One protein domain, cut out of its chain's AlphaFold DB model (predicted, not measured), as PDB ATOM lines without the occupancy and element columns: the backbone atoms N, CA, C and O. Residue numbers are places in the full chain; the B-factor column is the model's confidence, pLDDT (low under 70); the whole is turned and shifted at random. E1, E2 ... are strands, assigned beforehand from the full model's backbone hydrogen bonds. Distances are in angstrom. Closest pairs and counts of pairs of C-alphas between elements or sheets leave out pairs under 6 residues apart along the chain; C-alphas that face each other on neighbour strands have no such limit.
ATOM      1  N   ALA A  28     182.245 317.828 226.434       46.06
ATOM      2  CA  ALA A  28     183.390 317.290 227.155       46.06
ATOM      3  C   ALA A  28     182.937 316.358 228.290       46.06
ATOM      4  O   ALA A  28     182.448 316.827 229.317       46.06
ATOM      5  N   ASP A  29     183.128 315.049 228.131       51.75
ATOM      6  CA  ASP A  29     182.886 314.066 229.194       51.75
ATOM      7  C   ASP A  29     183.975 314.184 230.267       51.75
ATOM      8  O   ASP A  29     185.159 314.198 229.922       51.75
ATOM      9  N   PRO A  30     183.609 314.246 231.561       53.03
ATOM     10  CA  PRO A  30     184.538 314.482 232.652       53.03
ATOM     11  C   PRO A  30     185.648 313.446 232.878       53.03
ATOM     12  O   PRO A  30     186.436 313.596 233.808       53.03
ATOM     13  N   ARG A  31     185.709 312.408 232.043       62.50
ATOM     14  CA  ARG A  31     186.538 311.210 232.219       62.50
ATOM     15  C   ARG A  31     187.636 311.050 231.158       62.50
ATOM     16  O   ARG A  31     188.309 310.019 231.149       62.50
ATOM     17  N   CYS A  32     187.795 312.014 230.245       74.69
ATOM     18  CA  CYS A  32     188.814 311.939 229.197       74.69
ATOM     19  C   CYS A  32     190.100 312.682 229.581       74.69
ATOM     20  O   CYS A  32     190.065 313.854 229.961       74.69
ATOM     21  N   LEU A  33     191.233 312.012 229.388       79.00
ATOM     22  CA  LEU A  33     192.575 312.542 229.607       79.00
ATOM     23  C   LEU A  33     193.161 313.101 228.304       79.00
ATOM     24  O   LEU A  33     192.824 312.636 227.209       79.00
ATOM     25  N   SER A  34     194.054 314.086 228.420       83.25
ATOM     26  CA  SER A  34     194.893 314.543 227.310       83.25
ATOM     27  C   SER A  34     196.369 314.529 227.708       83.25
ATOM     28  O   SER A  34     196.718 314.861 228.837       83.25
ATOM     29  N   PHE A  35     197.238 314.155 226.776       84.88
ATOM     30  CA  PHE A  35     198.688 314.181 226.951       84.88
ATOM     31  C   PHE A  35     199.293 315.254 226.061       84.88
ATOM     32  O   PHE A  35     199.145 315.188 224.842       84.88
ATOM     33  N   ASN A  36     200.010 316.198 226.653       89.38
ATOM     34  CA  ASN A  36     200.799 317.176 225.924       89.38
ATOM     35  C   ASN A  36     202.233 316.675 225.805       89.38
ATOM     36  O   ASN A  36     203.030 316.780 226.735       89.38
ATOM     37  N   VAL A  37     202.554 316.050 224.681       90.50
ATOM     38  CA  VAL A  37     203.816 315.333 224.537       90.50
ATOM     39  C   VAL A  37     204.825 316.201 223.814       90.50
ATOM     40  O   VAL A  37     204.600 316.576 222.664       90.50
ATOM     41  N   SER A  38     205.954 316.468 224.461       93.38
ATOM     42  CA  SER A  38     207.140 317.055 223.836       93.38
ATOM     43  C   SER A  38     208.146 315.949 223.534       93.38
ATOM     44  O   SER A  38     208.362 315.058 224.353       93.38
ATOM     45  N   TYR A  39     208.737 315.967 222.341       94.62
ATOM     46  CA  TYR A  39     209.641 314.909 221.897       94.62
ATOM     47  C   TYR A  39     210.990 315.466 221.441       94.62
ATOM     48  O   TYR A  39     211.052 316.339 220.574       94.62
ATOM     49  N   SER A  40     212.073 314.920 221.993       94.19
ATOM     50  CA  SER A  40     213.461 315.210 221.624       94.19
ATOM     51  C   SER A  40     214.231 313.925 221.294       94.19
ATOM     52  O   SER A  40     214.004 312.878 221.903       94.19
ATOM     53  N   ALA A  41     215.123 313.997 220.305       92.19
ATOM     54  CA  ALA A  41     215.994 312.894 219.906       92.19
ATOM     55  C   ALA A  41     217.183 313.401 219.084       92.19
ATOM     56  O   ALA A  41     217.000 314.266 218.226       92.19
ATOM     57  N   ASP A  42     218.360 312.805 219.297       81.94
ATOM     58  CA  ASP A  42     219.605 313.208 218.622       81.94
ATOM     59  C   ASP A  42     219.842 312.434 217.313       81.94
ATOM     60  O   ASP A  42     220.322 312.991 216.332       81.94
ATOM     61  N   ASN A  43     219.458 311.153 217.267       84.56
ATOM     62  CA  ASN A  43     219.649 310.261 216.111       84.56
ATOM     63  C   ASN A  43     218.438 309.342 215.884       84.56
ATOM     64  O   ASN A  43     218.579 308.186 215.478       84.56
ATOM     65  N   TYR A  44     217.231 309.827 216.186       88.50
ATOM     66  CA  TYR A  44     216.002 309.057 216.007       88.50
ATOM     67  C   TYR A  44     214.950 309.832 215.228       88.50
ATOM     68  O   TYR A  44     214.825 311.050 215.329       88.50
ATOM     69  N   GLY A  45     214.201 309.098 214.407       90.44
ATOM     70  CA  GLY A  45     213.191 309.669 213.532       90.44
ATOM     71  C   GLY A  45     211.896 310.020 214.258       90.44
ATOM     72  O   GLY A  45     211.831 310.215 215.472       90.44
ATOM     73  N   LYS A  46     210.826 310.093 213.473       94.56
ATOM     74  CA  LYS A  46     209.462 310.218 213.984       94.56
ATOM     75  C   LYS A  46     209.083 309.008 214.847       94.56
ATOM     76  O   LYS A  46     209.513 307.889 214.565       94.56
ATOM     77  N   ILE A  47     208.232 309.246 215.835       95.00
ATOM     78  CA  ILE A  47     207.593 308.209 216.646       95.00
ATOM     79  C   ILE A  47     206.082 308.382 216.608       95.00
ATOM     80  O   ILE A  47     205.563 309.415 216.173       95.00
ATOM     81  N   GLN A  48     205.379 307.372 217.093       95.69
ATOM     82  CA  GLN A  48     203.956 307.443 217.342       95.69
ATOM     83  C   GLN A  48     203.689 307.337 218.833       95.69
ATOM     84  O   GLN A  48     204.284 306.519 219.538       95.69
ATOM     85  N   ILE A  49     202.763 308.173 219.280       92.06
ATOM     86  CA  ILE A  49     202.189 308.097 220.611       92.06
ATOM     87  C   ILE A  49     200.714 307.758 220.504       92.06
ATOM     88  O   ILE A  49     200.049 308.154 219.545       92.06
ATOM     89  N   GLY A  50     200.201 307.014 221.470       90.44
ATOM     90  CA  GLY A  50     198.809 306.604 221.453       90.44
ATOM     91  C   GLY A  50     198.237 306.385 222.835       90.44
ATOM     92  O   GLY A  50     198.951 306.335 223.832       90.44
ATOM     93  N   CYS A  51     196.922 306.280 222.884       85.31
ATOM     94  CA  CYS A  51     196.185 305.979 224.094       85.31
ATOM     95  C   CYS A  51     194.891 305.258 223.738       85.31
ATOM     96  O   CYS A  51     194.359 305.379 222.630       85.31
ATOM     97  N   GLN A  52     194.395 304.480 224.687       83.12
ATOM     98  CA  GLN A  52     193.194 303.682 224.495       83.12
ATOM     99  C   GLN A  52     191.919 304.523 224.592       83.12
ATOM    100  O   GLN A  52     191.908 305.593 225.202       83.12
ATOM    101  N   GLY A  53     190.839 303.994 224.018       79.50
ATOM    102  CA  GLY A  53     189.521 304.614 224.010       79.50
ATOM    103  C   GLY A  53     188.438 303.783 224.697       79.50
ATOM    104  O   GLY A  53     188.611 302.611 225.040       79.50
ATOM    105  N   LEU A  54     187.277 304.402 224.870       76.56
ATOM    106  CA  LEU A  54     186.004 303.763 225.173       76.56
ATOM    107  C   LEU A  54     185.290 303.405 223.861       76.56
ATOM    108  O   LEU A  54     185.521 304.019 222.825       76.56
ATOM    109  N   ASN A  55     184.387 302.423 223.901       71.81
ATOM    110  CA  ASN A  55     183.578 302.047 222.729       71.81
ATOM    111  C   ASN A  55     182.550 303.088 222.308       71.81
ATOM    112  O   ASN A  55     182.071 303.062 221.181       71.81
ATOM    113  N   ALA A  56     182.138 303.921 223.251       66.12
ATOM    114  CA  ALA A  56     181.086 304.897 223.073       66.12
ATOM    115  C   ALA A  56     181.398 306.112 223.944       66.12
ATOM    116  O   ALA A  56     182.031 305.984 224.997       66.12
ATOM    117  N   GLY A  57     180.926 307.276 223.506       70.75
ATOM    118  CA  GLY A  57     181.221 308.553 224.144       70.75
ATOM    119  C   GLY A  57     182.475 309.226 223.575       70.75
ATOM    120  O   GLY A  57     183.008 308.787 222.556       70.75
ATOM    121  N   PRO A  58     182.931 310.323 224.197       74.38
ATOM    122  CA  PRO A  58     183.930 311.195 223.586       74.38
ATOM    123  C   PRO A  58     185.383 310.784 223.862       74.38
ATOM    124  O   PRO A  58     186.270 311.269 223.166       74.38
ATOM    125  N   CYS A  59     185.658 309.872 224.805       79.75
ATOM    126  CA  CYS A  59     187.019 309.379 225.059       79.75
ATOM    127  C   CYS A  59     187.393 308.250 224.082       79.75
ATOM    128  O   CYS A  59     187.530 307.098 224.484       79.75
ATOM    129  N   VAL A  60     187.494 308.546 222.787       80.94
ATOM    130  CA  VAL A  60     187.705 307.536 221.729       80.94
ATOM    131  C   VAL A  60     189.150 307.037 221.599       80.94
ATOM    132  O   VAL A  60     189.395 306.049 220.906       80.94
ATOM    133  N   GLY A  61     190.100 307.666 222.290       84.44
ATOM    134  CA  GLY A  61     191.528 307.387 222.157       84.44
ATOM    135  C   GLY A  61     192.067 307.727 220.766       84.44
ATOM    136  O   GLY A  61     191.389 308.339 219.937       84.44
ATOM    137  N   GLY A  62     193.309 307.334 220.496       88.56
ATOM    138  CA  GLY A  62     193.914 307.586 219.194       88.56
ATOM    139  C   GLY A  62     195.411 307.345 219.147       88.56
ATOM    140  O   GLY A  62     196.039 306.977 220.138       88.56
ATOM    141  N   ILE A  63     195.967 307.559 217.956       93.06
ATOM    142  CA  ILE A  63     197.398 307.509 217.670       93.06
ATOM    143  C   ILE A  63     197.753 308.784 216.913       93.06
ATOM    144  O   ILE A  63     197.080 309.134 215.943       93.06
ATOM    145  N   ILE A  64     198.825 309.452 217.324       94.81
ATOM    146  CA  ILE A  64     199.385 310.590 216.599       94.81
ATOM    147  C   ILE A  64     200.884 310.410 216.382       94.81
ATOM    148  O   ILE A  64     201.597 309.841 217.204       94.81
ATOM    149  N   GLU A  65     201.371 310.911 215.250       96.56
ATOM    150  CA  GLU A  65     202.801 310.970 214.945       96.56
ATOM    151  C   GLU A  65     203.410 312.255 215.507       96.56
ATOM    152  O   GLU A  65     202.862 313.340 215.289       96.56
ATOM    153  N   ILE A  66     204.583 312.159 216.130       96.50
ATOM    154  CA  ILE A  66     205.380 313.301 216.583       96.50
ATOM    155  C   ILE A  66     206.824 313.188 216.072       96.50
ATOM    156  O   ILE A  66     207.367 312.097 215.894       96.50
ATOM    157  N   ARG A  67     207.439 314.337 215.769       95.31
ATOM    158  CA  ARG A  67     208.813 314.450 215.251       95.31
ATOM    159  C   ARG A  67     209.716 315.134 216.280       95.31
ATOM    160  O   ARG A  67     209.180 315.896 217.084       95.31
ATOM    161  N   PRO A  68     211.039 314.891 216.253       94.88
ATOM    162  CA  PRO A  68     211.957 315.526 217.194       94.88
ATOM    163  C   PRO A  68     211.835 317.057 217.156       94.88
ATOM    164  O   PRO A  68     211.634 317.648 216.091       94.88
ATOM    165  N   GLY A  69     211.918 317.690 218.324       93.81
ATOM    166  CA  GLY A  69     211.770 319.135 218.505       93.81
ATOM    167  C   GLY A  69     210.332 319.648 218.372       93.81
ATOM    168  O   GLY A  69     210.129 320.851 218.206       93.81
ATOM    169  N   LYS A  70     209.326 318.763 218.379       95.62
ATOM    170  CA  LYS A  70     207.907 319.141 218.320       95.62
ATOM    171  C   LYS A  70     207.179 318.742 219.593       95.62
ATOM    172  O   LYS A  70     207.553 317.785 220.267       95.62
ATOM    173  N   THR A  71     206.091 319.464 219.833       94.56
ATOM    174  CA  THR A  71     205.105 319.170 220.867       94.56
ATOM    175  C   THR A  71     203.761 318.908 220.201       94.56
ATOM    176  O   THR A  71     203.404 319.602 219.243       94.56
ATOM    177  N   LYS A  72     203.034 317.888 220.658       94.00
ATOM    178  CA  LYS A  72     201.677 317.591 220.201       94.00
ATOM    179  C   LYS A  72     200.803 317.093 221.338       94.00
ATOM    180  O   LYS A  72     201.232 316.269 222.141       94.00
ATOM    181  N   THR A  73     199.545 317.507 221.302       90.88
ATOM    182  CA  THR A  73     198.525 317.034 222.230       90.88
ATOM    183  C   THR A  73     197.805 315.809 221.667       90.88
ATOM    184  O   THR A  73     197.230 315.854 220.578       90.88
ATOM    185  N   LEU A  74     197.823 314.712 222.421       88.38
ATOM    186  CA  LEU A  74     196.992 313.532 222.220       88.38
ATOM    187  C   LEU A  74     195.804 313.612 223.183       88.38
ATOM    188  O   LEU A  74     195.965 313.413 224.383       88.38
ATOM    189  N   GLY A  75     194.624 313.938 222.662       83.75
ATOM    190  CA  GLY A  75     193.408 314.092 223.463       83.75
ATOM    191  C   GLY A  75     192.507 312.859 223.477       83.75
ATOM    192  O   GLY A  75     192.733 311.887 222.757       83.75
ATOM    193  N   ASN A  76     191.421 312.956 224.251       81.44
ATOM    194  CA  ASN A  76     190.322 311.985 224.292       81.44
ATOM    195  C   ASN A  76     190.730 310.573 224.737       81.44
ATOM    196  O   ASN A  76     190.087 309.590 224.370       81.44
ATOM    197  N   CYS A  77     191.777 310.459 225.546       81.75
ATOM    198  CA  CYS A  77     192.223 309.189 226.092       81.75
ATOM    199  C   CYS A  77     191.264 308.715 227.183       81.75
ATOM    200  O   CYS A  77     190.870 309.486 228.059       81.75
ATOM    201  N   ALA A  78     190.876 307.446 227.137       77.94
ATOM    202  CA  ALA A  78     190.041 306.856 228.169       77.94
ATOM    203  C   ALA A  78     190.839 306.684 229.463       77.94
ATOM    204  O   ALA A  78     191.898 306.058 229.432       77.94
ATOM    205  N   CYS A  79     190.297 307.158 230.591       69.81
ATOM    206  CA  CYS A  79     190.804 306.794 231.908       69.81
ATOM    207  C   CYS A  79     189.697 306.257 232.818       69.81
ATOM    208  O   CYS A  79     188.859 307.021 233.302       69.81
ATOM    209  N   PRO A  80     189.625 304.940 233.046       55.16
ATOM    210  CA  PRO A  80     188.677 304.387 233.986       55.16
ATOM    211  C   PRO A  80     189.190 304.637 235.399       55.16
ATOM    212  O   PRO A  80     190.243 304.148 235.792       55.16
ATOM    213  N   GLN A  81     188.401 305.358 236.188       48.47
ATOM    214  CA  GLN A  81     188.558 305.344 237.635       48.47
ATOM    215  C   GLN A  81     188.343 303.915 238.143       48.47
ATOM    216  O   GLN A  81     187.224 303.404 238.123       48.47
ATOM    217  N   ASN A  82     189.394 303.271 238.634       46.66
ATOM    218  CA  ASN A  82     189.271 302.118 239.510       46.66
ATOM    219  C   ASN A  82     189.895 302.445 240.870       46.66
ATOM    220  O   ASN A  82     191.109 302.497 241.034       46.66
ATOM    221  N   ASN A  83     189.041 302.579 241.888       39.75
ATOM    222  CA  ASN A  83     189.414 302.746 243.302       39.75
ATOM    223  C   ASN A  83     190.145 301.517 243.902       39.75
ATOM    224  O   ASN A  83     190.206 301.367 245.117       39.75
ATOM    225  N   ARG A  84     190.652 300.593 243.074       40.00
ATOM    226  CA  ARG A  84     191.294 299.328 243.476       40.00
ATOM    227  C   ARG A  84     192.746 299.204 243.002       40.00
ATOM    228  O   ARG A  84     193.325 298.124 243.075       40.00
ATOM    229  N   GLY A  85     193.335 300.304 242.528       45.91
ATOM    230  CA  GLY A  85     194.587 300.258 241.781       45.91
ATOM    231  C   GLY A  85     194.362 299.705 240.374       45.91
ATOM    232  O   GLY A  85     193.282 299.209 240.048       45.91
ATOM    233  N   VAL A  86     195.383 299.823 239.524       43.62
ATOM    234  CA  VAL A  86     195.386 299.293 238.155       43.62
ATOM    235  C   VAL A  86     195.221 297.770 238.229       43.62
ATOM    236  O   VAL A  86     196.201 297.038 238.366       43.62
ATOM    237  N   GLU A  87     193.978 297.281 238.221       35.97
ATOM    238  CA  GLU A  87     193.689 295.848 238.230       35.97
ATOM    239  C   GLU A  87     194.432 295.192 237.060       35.97
ATOM    240  O   GLU A  87     194.390 295.659 235.914       35.97
ATOM    241  N   LYS A  88     195.172 294.126 237.385       38.28
ATOM    242  CA  LYS A  88     196.025 293.370 236.467       38.28
ATOM    243  C   LYS A  88     195.294 293.103 235.149       38.28
ATOM    244  O   LYS A  88     194.422 292.245 235.071       38.28
ATOM    245  N   GLY A  89     195.732 293.789 234.098       40.88
ATOM    246  CA  GLY A  89     195.472 293.394 232.717       40.88
ATOM    247  C   GLY A  89     195.142 294.523 231.751       40.88
ATOM    248  O   GLY A  89     195.230 294.296 230.546       40.88
ATOM    249  N   TRP A  90     194.773 295.716 232.222       44.62
ATOM    250  CA  TRP A  90     194.173 296.714 231.336       44.62
ATOM    251  C   TRP A  90     194.777 298.101 231.608       44.62
ATOM    252  O   TRP A  90     194.418 298.786 232.557       44.62
ATOM    253  N   ALA A  91     195.760 298.462 230.773       53.75
ATOM    254  CA  ALA A  91     196.504 299.730 230.731       53.75
ATOM    255  C   ALA A  91     195.632 300.913 230.257       53.75
ATOM    256  O   ALA A  91     196.006 301.684 229.369       53.75
ATOM    257  N   ASP A  92     194.428 301.011 230.803       58.53
ATOM    258  CA  ASP A  92     193.468 302.043 230.458       58.53
ATOM    259  C   ASP A  92     193.984 303.367 231.049       58.53
ATOM    260  O   ASP A  92     194.242 303.454 232.246       58.53
ATOM    261  N   GLY A  93     194.220 304.375 230.206       60.84
ATOM    262  CA  GLY A  93     194.850 305.641 230.609       60.84
ATOM    263  C   GLY A  93     196.380 305.673 230.512       60.84
ATOM    264  O   GLY A  93     196.982 306.690 230.831       60.84
ATOM    265  N   CYS A  94     197.032 304.601 230.048       74.62
ATOM    266  CA  CYS A  94     198.475 304.623 229.785       74.62
ATOM    267  C   CYS A  94     198.807 305.339 228.470       74.62
ATOM    268  O   CYS A  94     198.038 305.284 227.502       74.62
ATOM    269  N   LEU A  95     199.993 305.949 228.427       83.69
ATOM    270  CA  LEU A  95     200.570 306.474 227.199       83.69
ATOM    271  C   LEU A  95     201.373 305.370 226.508       83.69
ATOM    272  O   LEU A  95     202.202 304.684 227.108       83.69
ATOM    273  N   TYR A  96     201.125 305.223 225.218       88.50
ATOM    274  CA  TYR A  96     201.825 304.309 224.337       88.50
ATOM    275  C   TYR A  96     202.856 305.102 223.563       88.50
ATOM    276  O   TYR A  96     202.519 306.156 223.030       88.50
ATOM    277  N   VAL A  97     204.081 304.601 223.473       90.75
ATOM    278  CA  VAL A  97     205.178 305.254 222.756       90.75
ATOM    279  C   VAL A  97     205.947 304.195 221.982       90.75
ATOM    280  O   VAL A  97     206.558 303.310 222.573       90.75
ATOM    281  N   ALA A  98     205.941 304.268 220.656       92.81
ATOM    282  CA  ALA A  98     206.675 303.324 219.820       92.81
ATOM    283  C   ALA A  98     207.118 303.973 218.507       92.81
ATOM    284  O   ALA A  98     206.688 305.074 218.166       92.81
ATOM    285  N   LYS A  99     207.951 303.274 217.728       93.19
ATOM    286  CA  LYS A  99     208.272 303.706 216.363       93.19
ATOM    287  C   LYS A  99     207.010 303.715 215.500       93.19
ATOM    288  O   LYS A  99     206.723 304.703 214.831       93.19
ATOM    289  N   GLU A 100     206.244 302.628 215.568       94.75
ATOM    290  CA  GLU A 100     204.922 302.508 214.958       94.75
ATOM    291  C   GLU A 100     203.949 301.822 215.917       94.75
ATOM    292  O   GLU A 100     204.251 300.790 216.525       94.75
ATOM    293  N   LEU A 101     202.748 302.375 215.996       93.12
ATOM    294  CA  LEU A 101     201.608 301.841 216.716       93.12
ATOM    295  C   LEU A 101     200.554 301.373 215.708       93.12
ATOM    296  O   LEU A 101     200.518 301.804 214.554       93.12
ATOM    297  N   LYS A 102     199.680 300.471 216.143       92.31
ATOM    298  CA  LYS A 102     198.519 300.024 215.369       92.31
ATOM    299  C   LYS A 102     197.259 300.104 216.227       92.31
ATOM    300  O   LYS A 102     197.320 299.794 217.420       92.31
ATOM    301  N   PRO A 103     196.114 300.489 215.642       89.69
ATOM    302  CA  PRO A 103     194.840 300.337 216.317       89.69
ATOM    303  C   PRO A 103     194.516 298.846 216.445       89.69
ATOM    304  O   PRO A 103     194.740 298.064 215.520       89.69
ATOM    305  N   ILE A 104     193.969 298.454 217.589       86.38
ATOM    306  CA  ILE A 104     193.463 297.103 217.832       86.38
ATOM    307  C   ILE A 104     192.056 297.171 218.418       86.38
ATOM    308  O   ILE A 104     191.672 298.165 219.033       86.38
ATOM    309  N   LYS A 105     191.295 296.087 218.269       82.31
ATOM    310  CA  LYS A 105     190.138 295.831 219.128       82.31
ATOM    311  C   LYS A 105     190.622 295.016 220.311       82.31
ATOM    312  O   LYS A 105     191.269 293.986 220.132       82.31
ATOM    313  N   ARG A 106     190.367 295.504 221.514       74.38
ATOM    314  CA  ARG A 106     190.821 294.836 222.726       74.38
ATOM    315  C   ARG A 106     189.927 293.638 223.017       74.38
ATOM    316  O   ARG A 106     188.723 293.721 222.830       74.38
ATOM    317  N   ALA A 107     190.506 292.557 223.526       66.75
ATOM    318  CA  ALA A 107     189.783 291.330 223.864       66.75
ATOM    319  C   ALA A 107     188.952 291.426 225.166       66.75
ATOM    320  O   ALA A 107     188.800 290.430 225.869       66.75
ATOM    321  N   ASP A 108     188.462 292.614 225.542       66.12
ATOM    322  CA  ASP A 108     187.547 292.728 226.679       66.12
ATOM    323  C   ASP A 108     186.130 292.406 226.233       66.12
ATOM    324  O   ASP A 108     185.805 292.405 225.047       66.12
ATOM    325  N   SER A 109     185.253 292.209 227.216       56.12
ATOM    326  CA  SER A 109     183.818 291.991 227.025       56.12
ATOM    327  C   SER A 109     183.113 293.077 226.208       56.12
ATOM    328  O   SER A 109     181.934 292.926 225.895       56.12
ATOM    329  N   LYS A 110     183.796 294.177 225.866       66.44
ATOM    330  CA  LYS A 110     183.220 295.290 225.124       66.44
ATOM    331  C   LYS A 110     183.903 295.538 223.772       66.44
ATOM    332  O   LYS A 110     183.404 296.379 223.040       66.44
ATOM    333  N   ASN A 111     184.975 294.843 223.389       71.81
ATOM    334  CA  ASN A 111     185.743 295.123 222.164       71.81
ATOM    335  C   ASN A 111     186.257 296.575 222.053       71.81
ATOM    336  O   ASN A 111     186.240 297.154 220.964       71.81
ATOM    337  N   ARG A 112     186.714 297.168 223.169       74.75
ATOM    338  CA  ARG A 112     187.160 298.577 223.203       74.75
ATOM    339  C   ARG A 112     188.243 298.902 222.167       74.75
ATOM    340  O   ARG A 112     189.113 298.057 221.936       74.75
ATOM    341  N   PRO A 113     188.257 300.123 221.586       78.00
ATOM    342  CA  PRO A 113     189.393 300.599 220.810       78.00
ATOM    343  C   PRO A 113     190.652 300.610 221.675       78.00
ATOM    344  O   PRO A 113     190.671 301.134 222.792       78.00
ATOM    345  N   GLY A 114     191.716 300.013 221.159       81.62
ATOM    346  CA  GLY A 114     193.009 299.956 221.810       81.62
ATOM    347  C   GLY A 114     194.134 300.319 220.864       81.62
ATOM    348  O   GLY A 114     193.954 300.480 219.657       81.62
ATOM    349  N   VAL A 115     195.315 300.407 221.454       85.81
ATOM    350  CA  VAL A 115     196.565 300.665 220.759       85.81
ATOM    351  C   VAL A 115     197.528 299.550 221.129       85.81
ATOM    352  O   VAL A 115     197.560 299.110 222.278       85.81
ATOM    353  N   ASP A 116     198.278 299.077 220.146       85.81
ATOM    354  CA  ASP A 116     199.319 298.077 220.333       85.81
ATOM    355  C   ASP A 116     200.574 298.474 219.559       85.81
ATOM    356  O   ASP A 116     200.524 299.272 218.614       85.81
ATOM    357  N   VAL A 117     201.707 297.908 219.955       89.38
ATOM    358  CA  VAL A 117     202.978 298.153 219.285       89.38
ATOM    359  C   VAL A 117     203.014 297.365 217.983       89.38
ATOM    360  O   VAL A 117     202.864 296.144 217.950       89.38
ATOM    361  N   LYS A 118     203.208 298.084 216.875       92.88
ATOM    362  CA  LYS A 118     203.503 297.481 215.573       92.88
ATOM    363  C   LYS A 118     205.008 297.354 215.381       92.88
ATOM    364  O   LYS A 118     205.493 296.329 214.912       92.88
ATOM    365  N   THR A 119     205.749 298.394 215.745       92.50
ATOM    366  CA  THR A 119     207.209 298.402 215.694       92.50
ATOM    367  C   THR A 119     207.736 299.164 216.896       92.50
ATOM    368  O   THR A 119     207.429 300.343 217.074       92.50
ATOM    369  N   ALA A 120     208.517 298.480 217.730       90.81
ATOM    370  CA  ALA A 120     209.132 299.076 218.906       90.81
ATOM    371  C   ALA A 120     210.187 300.122 218.515       90.81
ATOM    372  O   ALA A 120     210.690 300.144 217.387       90.81
ATOM    373  N   ILE A 121     210.522 300.994 219.468       90.00
ATOM    374  CA  ILE A 121     211.745 301.798 219.369       90.00
ATOM    375  C   ILE A 121     212.938 300.833 219.331       90.00
ATOM    376  O   ILE A 121     212.869 299.751 219.914       90.00
ATOM    377  N   ASN A 122     213.998 301.183 218.596       87.81
ATOM    378  CA  ASN A 122     215.133 300.279 218.431       87.81
ATOM    379  C   ASN A 122     215.701 299.909 219.809       87.81
ATOM    380  O   ASN A 122     215.885 300.784 220.652       87.81
ATOM    381  N   SER A 123     216.011 298.630 220.019       84.81
ATOM    382  CA  SER A 123     216.465 298.105 221.315       84.81
ATOM    383  C   SER A 123     217.796 298.685 221.795       84.81
ATOM    384  O   SER A 123     218.107 298.598 222.976       84.81
ATOM    385  N   ASN A 124     218.583 299.274 220.892       87.19
ATOM    386  CA  ASN A 124     219.820 299.969 221.228       87.19
ATOM    387  C   ASN A 124     219.597 301.418 221.691       87.19
ATOM    388  O   ASN A 124     220.553 302.049 222.123       87.19
ATOM    389  N   CYS A 125     218.380 301.954 221.585       88.06
ATOM    390  CA  CYS A 125     218.048 303.290 222.055       88.06
ATOM    391  C   CYS A 125     217.494 303.253 223.481       88.06
ATOM    392  O   CYS A 125     216.719 302.370 223.845       88.06
ATOM    393  N   THR A 126     217.825 304.277 224.256       88.81
ATOM    394  CA  THR A 126     217.243 304.541 225.570       88.81
ATOM    395  C   THR A 126     216.082 305.514 225.416       88.81
ATOM    396  O   THR A 126     216.190 306.519 224.712       88.81
ATOM    397  N   VAL A 127     214.957 305.212 226.064       88.19
ATOM    398  CA  VAL A 127     213.777 306.082 226.104       88.19
ATOM    399  C   VAL A 127     213.647 306.616 227.522       88.19
ATOM    400  O   VAL A 127     213.341 305.860 228.440       88.19
ATOM    401  N   ASN A 128     213.883 307.912 227.684       86.62
ATOM    402  CA  ASN A 128     213.764 308.616 228.951       86.62
ATOM    403  C   ASN A 128     212.425 309.353 229.000       86.62
ATOM    404  O   ASN A 128     212.079 310.119 228.092       86.62
ATOM    405  N   THR A 129     211.673 309.100 230.067       79.31
ATOM    406  CA  THR A 129     210.377 309.720 230.341       79.31
ATOM    407  C   THR A 129     210.334 310.140 231.806       79.31
ATOM    408  O   THR A 129     209.991 309.337 232.668       79.31
ATOM    409  N   ASP A 130     210.660 311.397 232.107       75.19
ATOM    410  CA  ASP A 130     210.882 311.859 233.493       75.19
ATOM    411  C   ASP A 130     209.652 311.725 234.411       75.19
ATOM    412  O   ASP A 130     209.775 311.733 235.631       75.19
ATOM    413  N   LYS A 131     208.452 311.594 233.832       72.69
ATOM    414  CA  LYS A 131     207.177 311.473 234.561       72.69
ATOM    415  C   LYS A 131     206.512 310.101 234.445       72.69
ATOM    416  O   LYS A 131     205.392 309.926 234.930       72.69
ATOM    417  N   PHE A 132     207.160 309.139 233.785       76.75
ATOM    418  CA  PHE A 132     206.556 307.841 233.502       76.75
ATOM    419  C   PHE A 132     207.489 306.674 233.802       76.75
ATOM    420  O   PHE A 132     208.691 306.728 233.571       76.75
ATOM    421  N   GLU A 133     206.891 305.578 234.249       78.25
ATOM    422  CA  GLU A 133     207.532 304.283 234.423       78.25
ATOM    423  C   GLU A 133     207.087 303.308 233.321       78.25
ATOM    424  O   GLU A 133     205.931 303.313 232.874       78.25
ATOM    425  N   LYS A 134     208.014 302.450 232.882       79.25
ATOM    426  CA  LYS A 134     207.731 301.395 231.903       79.25
ATOM    427  C   LYS A 134     206.831 300.339 232.543       79.25
ATOM    428  O   LYS A 134     207.103 299.849 233.638       79.25
ATOM    429  N   VAL A 135     205.755 299.961 231.860       76.69
ATOM    430  CA  VAL A 135     204.818 298.950 232.368       76.69
ATOM    431  C   VAL A 135     205.501 297.582 232.401       76.69
ATOM    432  O   VAL A 135     206.091 297.153 231.412       76.69
ATOM    433  N   VAL A 136     205.384 296.865 233.522       74.56
ATOM    434  CA  VAL A 136     205.906 295.499 233.700       74.56
ATOM    435  C   VAL A 136     204.745 294.505 233.725       74.56
ATOM    436  O   VAL A 136     203.792 294.665 234.488       74.56
ATOM    437  N   LYS A 137     204.823 293.449 232.911       68.25
ATOM    438  CA  LYS A 137     203.849 292.353 232.850       68.25
ATOM    439  C   LYS A 137     204.561 291.030 233.121       68.25
ATOM    440  O   LYS A 137     205.496 290.677 232.415       68.25
ATOM    441  N   ASN A 138     204.108 290.294 234.138       76.12
ATOM    442  CA  ASN A 138     204.691 289.008 234.555       76.12
ATOM    443  C   ASN A 138     206.212 289.069 234.813       76.12
ATOM    444  O   ASN A 138     206.937 288.153 234.447       76.12
ATOM    445  N   GLY A 139     206.693 290.160 235.418       76.75
ATOM    446  CA  GLY A 139     208.121 290.368 235.697       76.75
ATOM    447  C   GLY A 139     208.937 290.904 234.517       76.75
ATOM    448  O   GLY A 139     210.094 291.262 234.705       76.75
ATOM    449  N   THR A 140     208.336 291.040 233.331       75.81
ATOM    450  CA  THR A 140     209.018 291.520 232.124       75.81
ATOM    451  C   THR A 140     208.511 292.900 231.724       75.81
ATOM    452  O   THR A 140     207.304 293.136 231.648       75.81
ATOM    453  N   ALA A 141     209.426 293.831 231.454       76.38
ATOM    454  CA  ALA A 141     209.071 295.149 230.944       76.38
ATOM    455  C   ALA A 141     208.426 295.034 229.552       76.38
ATOM    456  O   ALA A 141     208.947 294.350 228.675       76.38
ATOM    457  N   VAL A 142     207.297 295.710 229.349       74.88
ATOM    458  CA  VAL A 142     206.563 295.708 228.081       74.88
ATOM    459  C   VAL A 142     207.034 296.882 227.236       74.88
ATOM    460  O   VAL A 142     207.023 298.033 227.678       74.88
ATOM    461  N   ASP A 143     207.472 296.603 226.014       75.00
ATOM    462  CA  ASP A 143     207.999 297.632 225.124       75.00
ATOM    463  C   ASP A 143     206.924 298.611 224.681       75.00
ATOM    464  O   ASP A 143     205.907 298.217 224.124       75.00
ATOM    465  N   GLY A 144     207.184 299.900 224.902       72.69
ATOM    466  CA  GLY A 144     206.344 300.993 224.423       72.69
ATOM    467  C   GLY A 144     205.116 301.319 225.273       72.69
ATOM    468  O   GLY A 144     204.266 302.081 224.818       72.69
ATOM    469  N   PHE A 145     205.020 300.787 226.494       76.19
ATOM    470  CA  PHE A 145     203.919 301.056 227.423       76.19
ATOM    471  C   PHE A 145     204.439 301.807 228.646       76.19
ATOM    472  O   PHE A 145     205.338 301.320 229.335       76.19
ATOM    473  N   TYR A 146     203.831 302.957 228.936       78.38
ATOM    474  CA  TYR A 146     204.248 303.850 230.011       78.38
ATOM    475  C   TYR A 146     203.047 304.295 230.854       78.38
ATOM    476  O   TYR A 146     201.984 304.622 230.320       78.38
ATOM    477  N   LYS A 147     203.219 304.332 232.180       74.44
ATOM    478  CA  LYS A 147     202.243 304.892 233.134       74.44
ATOM    479  C   LYS A 147     202.895 305.977 233.984       74.44
ATOM    480  O   LYS A 147     204.108 305.983 234.138       74.44
ATOM    481  N   THR A 148     202.104 306.902 234.509       70.19
ATOM    482  CA  THR A 148     202.594 307.995 235.362       70.19
ATOM    483  C   THR A 148     203.162 307.462 236.681       70.19
ATOM    484  O   THR A 148     202.551 306.572 237.277       70.19
ATOM    485  N   ILE A 149     204.264 308.044 237.168       65.94
ATOM    486  CA  ILE A 149     204.945 307.628 238.416       65.94
ATOM    487  C   ILE A 149     204.036 307.755 239.649       65.94
ATOM    488  O   ILE A 149     204.063 306.895 240.524       65.94
ATOM    489  N   ASP A 150     203.160 308.760 239.685       59.84
ATOM    490  CA  ASP A 150     202.247 308.984 240.816       59.84
ATOM    491  C   ASP A 150     201.124 307.933 240.913       59.84
ATOM    492  O   ASP A 150     200.226 308.045 241.744       59.84
ATOM    493  N   GLY A 151     201.096 306.935 240.021       52.81
ATOM    494  CA  GLY A 151     200.011 305.951 239.919       52.81
ATOM    495  C   GLY A 151     198.673 306.542 239.447       52.81
ATOM    496  O   GLY A 151     197.762 305.797 239.090       52.81
ATOM    497  N   VAL A 152     198.563 307.871 239.383       51.12
ATOM    498  CA  VAL A 152     197.402 308.619 238.904       51.12
ATOM    499  C   VAL A 152     197.563 308.894 237.411       51.12
ATOM    500  O   VAL A 152     197.802 310.016 236.980       51.12
ATOM    501  N   ALA A 153     197.388 307.857 236.593       51.53
ATOM    502  CA  ALA A 153     197.186 308.080 235.162       51.53
ATOM    503  C   ALA A 153     195.756 308.577 234.869       51.53
ATOM    504  O   ALA A 153     195.446 308.893 233.727       51.53
ATOM    505  N   CYS A 154     194.887 308.671 235.887       49.88
ATOM    506  CA  CYS A 154     193.526 309.192 235.775       49.88
ATOM    507  C   CYS A 154     193.393 310.580 236.383       49.88
ATOM    508  O   CYS A 154     193.021 310.743 237.542       49.88
ATOM    509  N   GLY A 155     193.675 311.581 235.552       47.91
ATOM    510  CA  GLY A 155     193.234 312.949 235.779       47.91
ATOM    511  C   GLY A 155     191.726 313.125 235.567       47.91
ATOM    512  O   GLY A 155     191.033 312.241 235.057       47.91
ATOM    513  N   LEU A 156     191.217 314.289 235.961       49.62
ATOM    514  CA  LEU A 156     189.859 314.737 235.657       49.62
ATOM    515  C   LEU A 156     189.766 315.179 234.182       49.62
ATOM    516  O   LEU A 156     190.760 315.217 233.456       49.62
ATOM    517  N   ASN A 157     188.564 315.541 233.727       52.44
ATOM    518  CA  ASN A 157     188.343 316.116 232.397       52.44
ATOM    519  C   ASN A 157     189.382 317.177 232.049       52.44
ATOM    520  O   ASN A 157     189.568 318.116 232.824       52.44
ATOM    521  N   LYS A 158     189.976 317.087 230.857       55.16
ATOM    522  CA  LYS A 158     190.957 318.070 230.372       55.16
ATOM    523  C   LYS A 158     192.175 318.225 231.285       55.16
ATOM    524  O   LYS A 158     192.914 319.190 231.118       55.16
ATOM    525  N   THR A 159     192.407 317.307 232.229       68.50
ATOM    526  CA  THR A 159     193.720 317.209 232.851       68.50
ATOM    527  C   THR A 159     194.701 316.906 231.732       68.50
ATOM    528  O   THR A 159     194.628 315.866 231.071       68.50
ATOM    529  N   GLU A 160     195.551 317.887 231.476       75.25
ATOM    530  CA  GLU A 160     196.603 317.814 230.489       75.25
ATOM    531  C   GLU A 160     197.870 317.382 231.212       75.25
ATOM    532  O   GLU A 160     198.340 318.039 232.141       75.25
ATOM    533  N   VAL A 161     198.374 316.213 230.834       79.19
ATOM    534  CA  VAL A 161     199.604 315.668 231.396       79.19
ATOM    535  C   VAL A 161     200.731 316.005 230.438       79.19
ATOM    536  O   VAL A 161     200.784 315.471 229.328       79.19
ATOM    537  N   ASP A 162     201.633 316.883 230.864       85.44
ATOM    538  CA  ASP A 162     202.847 317.179 230.107       85.44
ATOM    539  C   ASP A 162     203.800 315.988 230.150       85.44
ATOM    540  O   ASP A 162     204.203 315.542 231.229       85.44
ATOM    541  N   VAL A 163     204.193 315.498 228.976       85.50
ATOM    542  CA  VAL A 163     205.065 314.334 228.824       85.50
ATOM    543  C   VAL A 163     206.311 314.716 228.032       85.50
ATOM    544  O   VAL A 163     206.250 314.810 226.804       85.50
ATOM    545  N   PRO A 164     207.457 314.925 228.694       90.06
ATOM    546  CA  PRO A 164     208.733 314.974 228.004       90.06
ATOM    547  C   PRO A 164     209.171 313.554 227.632       90.06
ATOM    548  O   PRO A 164     209.295 312.681 228.492       90.06
ATOM    549  N   ILE A 165     209.395 313.323 226.341       90.69
ATOM    550  CA  ILE A 165     210.003 312.100 225.814       90.69
ATOM    551  C   ILE A 165     211.357 312.465 225.224       90.69
ATOM    552  O   ILE A 165     211.450 313.301 224.316       90.69
ATOM    553  N   ARG A 166     212.406 311.792 225.691       92.88
ATOM    554  CA  ARG A 166     213.748 311.893 225.119       92.88
ATOM    555  C   ARG A 166     214.228 310.519 224.676       92.88
ATOM    556  O   ARG A 166     214.281 309.598 225.482       92.88
ATOM    557  N   ILE A 167     214.553 310.377 223.392       91.31
ATOM    558  CA  ILE A 167     215.114 309.137 222.846       91.31
ATOM    559  C   ILE A 167     216.584 309.362 222.514       91.31
ATOM    560  O   ILE A 167     216.924 310.140 221.623       91.31
ATOM    561  N   GLU A 168     217.447 308.638 223.214       91.50
ATOM    562  CA  GLU A 168     218.885 308.621 222.981       91.50
ATOM    563  C   GLU A 168     219.250 307.327 222.270       91.50
ATOM    564  O   GLU A 168     219.141 306.240 222.830       91.50
ATOM    565  N   CYS A 169     219.692 307.437 221.026       88.69
ATOM    566  CA  CYS A 169     220.228 306.304 220.292       88.69
ATOM    567  C   CYS A 169     221.740 306.458 220.179       88.69
ATOM    568  O   CYS A 169     222.198 307.581 219.933       88.69
TER     569      CYS A 169
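What this domain is: This is residues 28 to 169 of the 240 residues of an uncharacterized protein of Candidatus Levybacteria bacterium RIFCSPHIGHO2_01_FULL_37_17 (UniProt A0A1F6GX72). Picture a strongly twisted sheet of five strands, E3, E2, E5, E10 and E9, with the E6 and E7 hairpin face to face with part of it as a small sandwich, two sheets one over the other. A second, curled sheet, E4, E1, E11 and E8, covers part of the other face of the five-stranded sheet, chiefly through E4 over E2 and E3, while the hairpin of E9 and E10 carries that sheet on past E5. The printed part has 142 residues with no named helix and eleven named strands, E1 to E11 in order along the chain, an all strand class. The five-stranded sheet is antiparallel, in the order E3, E2, E5, E10, E9, and the four-stranded one is mixed, in the order E4, E1, E11, E8. The whole is compact, with a radius of gyration of the C-alphas of 14.2 A and spans of 40 by 33 by 27 A.

How they stand to each other: Start at E1, residues 32 to 41, an inner strand of the four-stranded sheet. Its antiparallel neighbour is E4, residues 70 to 78, with N 37 and O 72 2.9 A apart, within hydrogen-bond range. Its parallel neighbour is E11, residues 160 to 168, at 26 degrees between directions, where you find N 38 and O 163 at 2.9 A. E11 is also antiparallel to the edge strand E8, residues 126 to 128, with N 128 and O 166 at 2.8 A. Next look at E2, residues 47 to 51, and E3, residues 62 to 66, a hairpin with N 49 and O 64 at 2.9 A. E4 comes close to both: the closest C-alphas are those of Cys 51 and Cys 77, 5.5 A apart, and of Ile 66 and Lys 72, 6.7 A apart. E5, residues 95 to 98, is the antiparallel neighbour of E2, with N 50 and O 96 at 2.9 A. Its pairing is staggered, with E10, residues 140 to 148, over residues 95 to 96 and with E2 over residues 96 to 98; N 97 and O 144 are 2.9 A apart. E10 bends by 98 degrees at residue 143 and forms a hairpin with the edge strand E9, residues 132 to 137, with N 135 and O 145 at 2.9 A. The sandwich's other sheet is the hairpin of E6, residues 100 to 105, and E7, residues 113 to 119, with N 102 and O 116 at 2.9 A; its strands stand at 51 degrees to those of the five-stranded sheet. The closest C-alphas of E2 and E6 are those of Gln 48 and Glu 100, 5.6 A apart, while E4 and E6 are apart.

Where its parts are: Find C-alpha 32 at (188.814, 311.939, 229.197); from there E1 runs 28.7 A to C-alpha 41 at (215.994, 312.894, 219.906). E2 and E3 measure 13.8 A and 13.1 A, E4 23.8 A, and E5 10.1 A. E6 and E7 measure 16.7 A and 18.7 A, E8 6.3 A, E9 15.7 A and E10 18.0 A. E11 runs 25.2 A and ends at C-alpha 168, (218.885, 308.621, 222.981).

The domain as a whole: The two C-alphas farthest apart, those of Asp 42 and Ser 109, are 42.4 A from each other. The printed part has no cut. Look for two long links, E4 to E5 with 16 residues and E10 to E11 with 11. The mean pLDDT of the printed part is 77.0, and 36 residues are under 70, among them residues 28 to 31, 79 to 93 and 149 to 159.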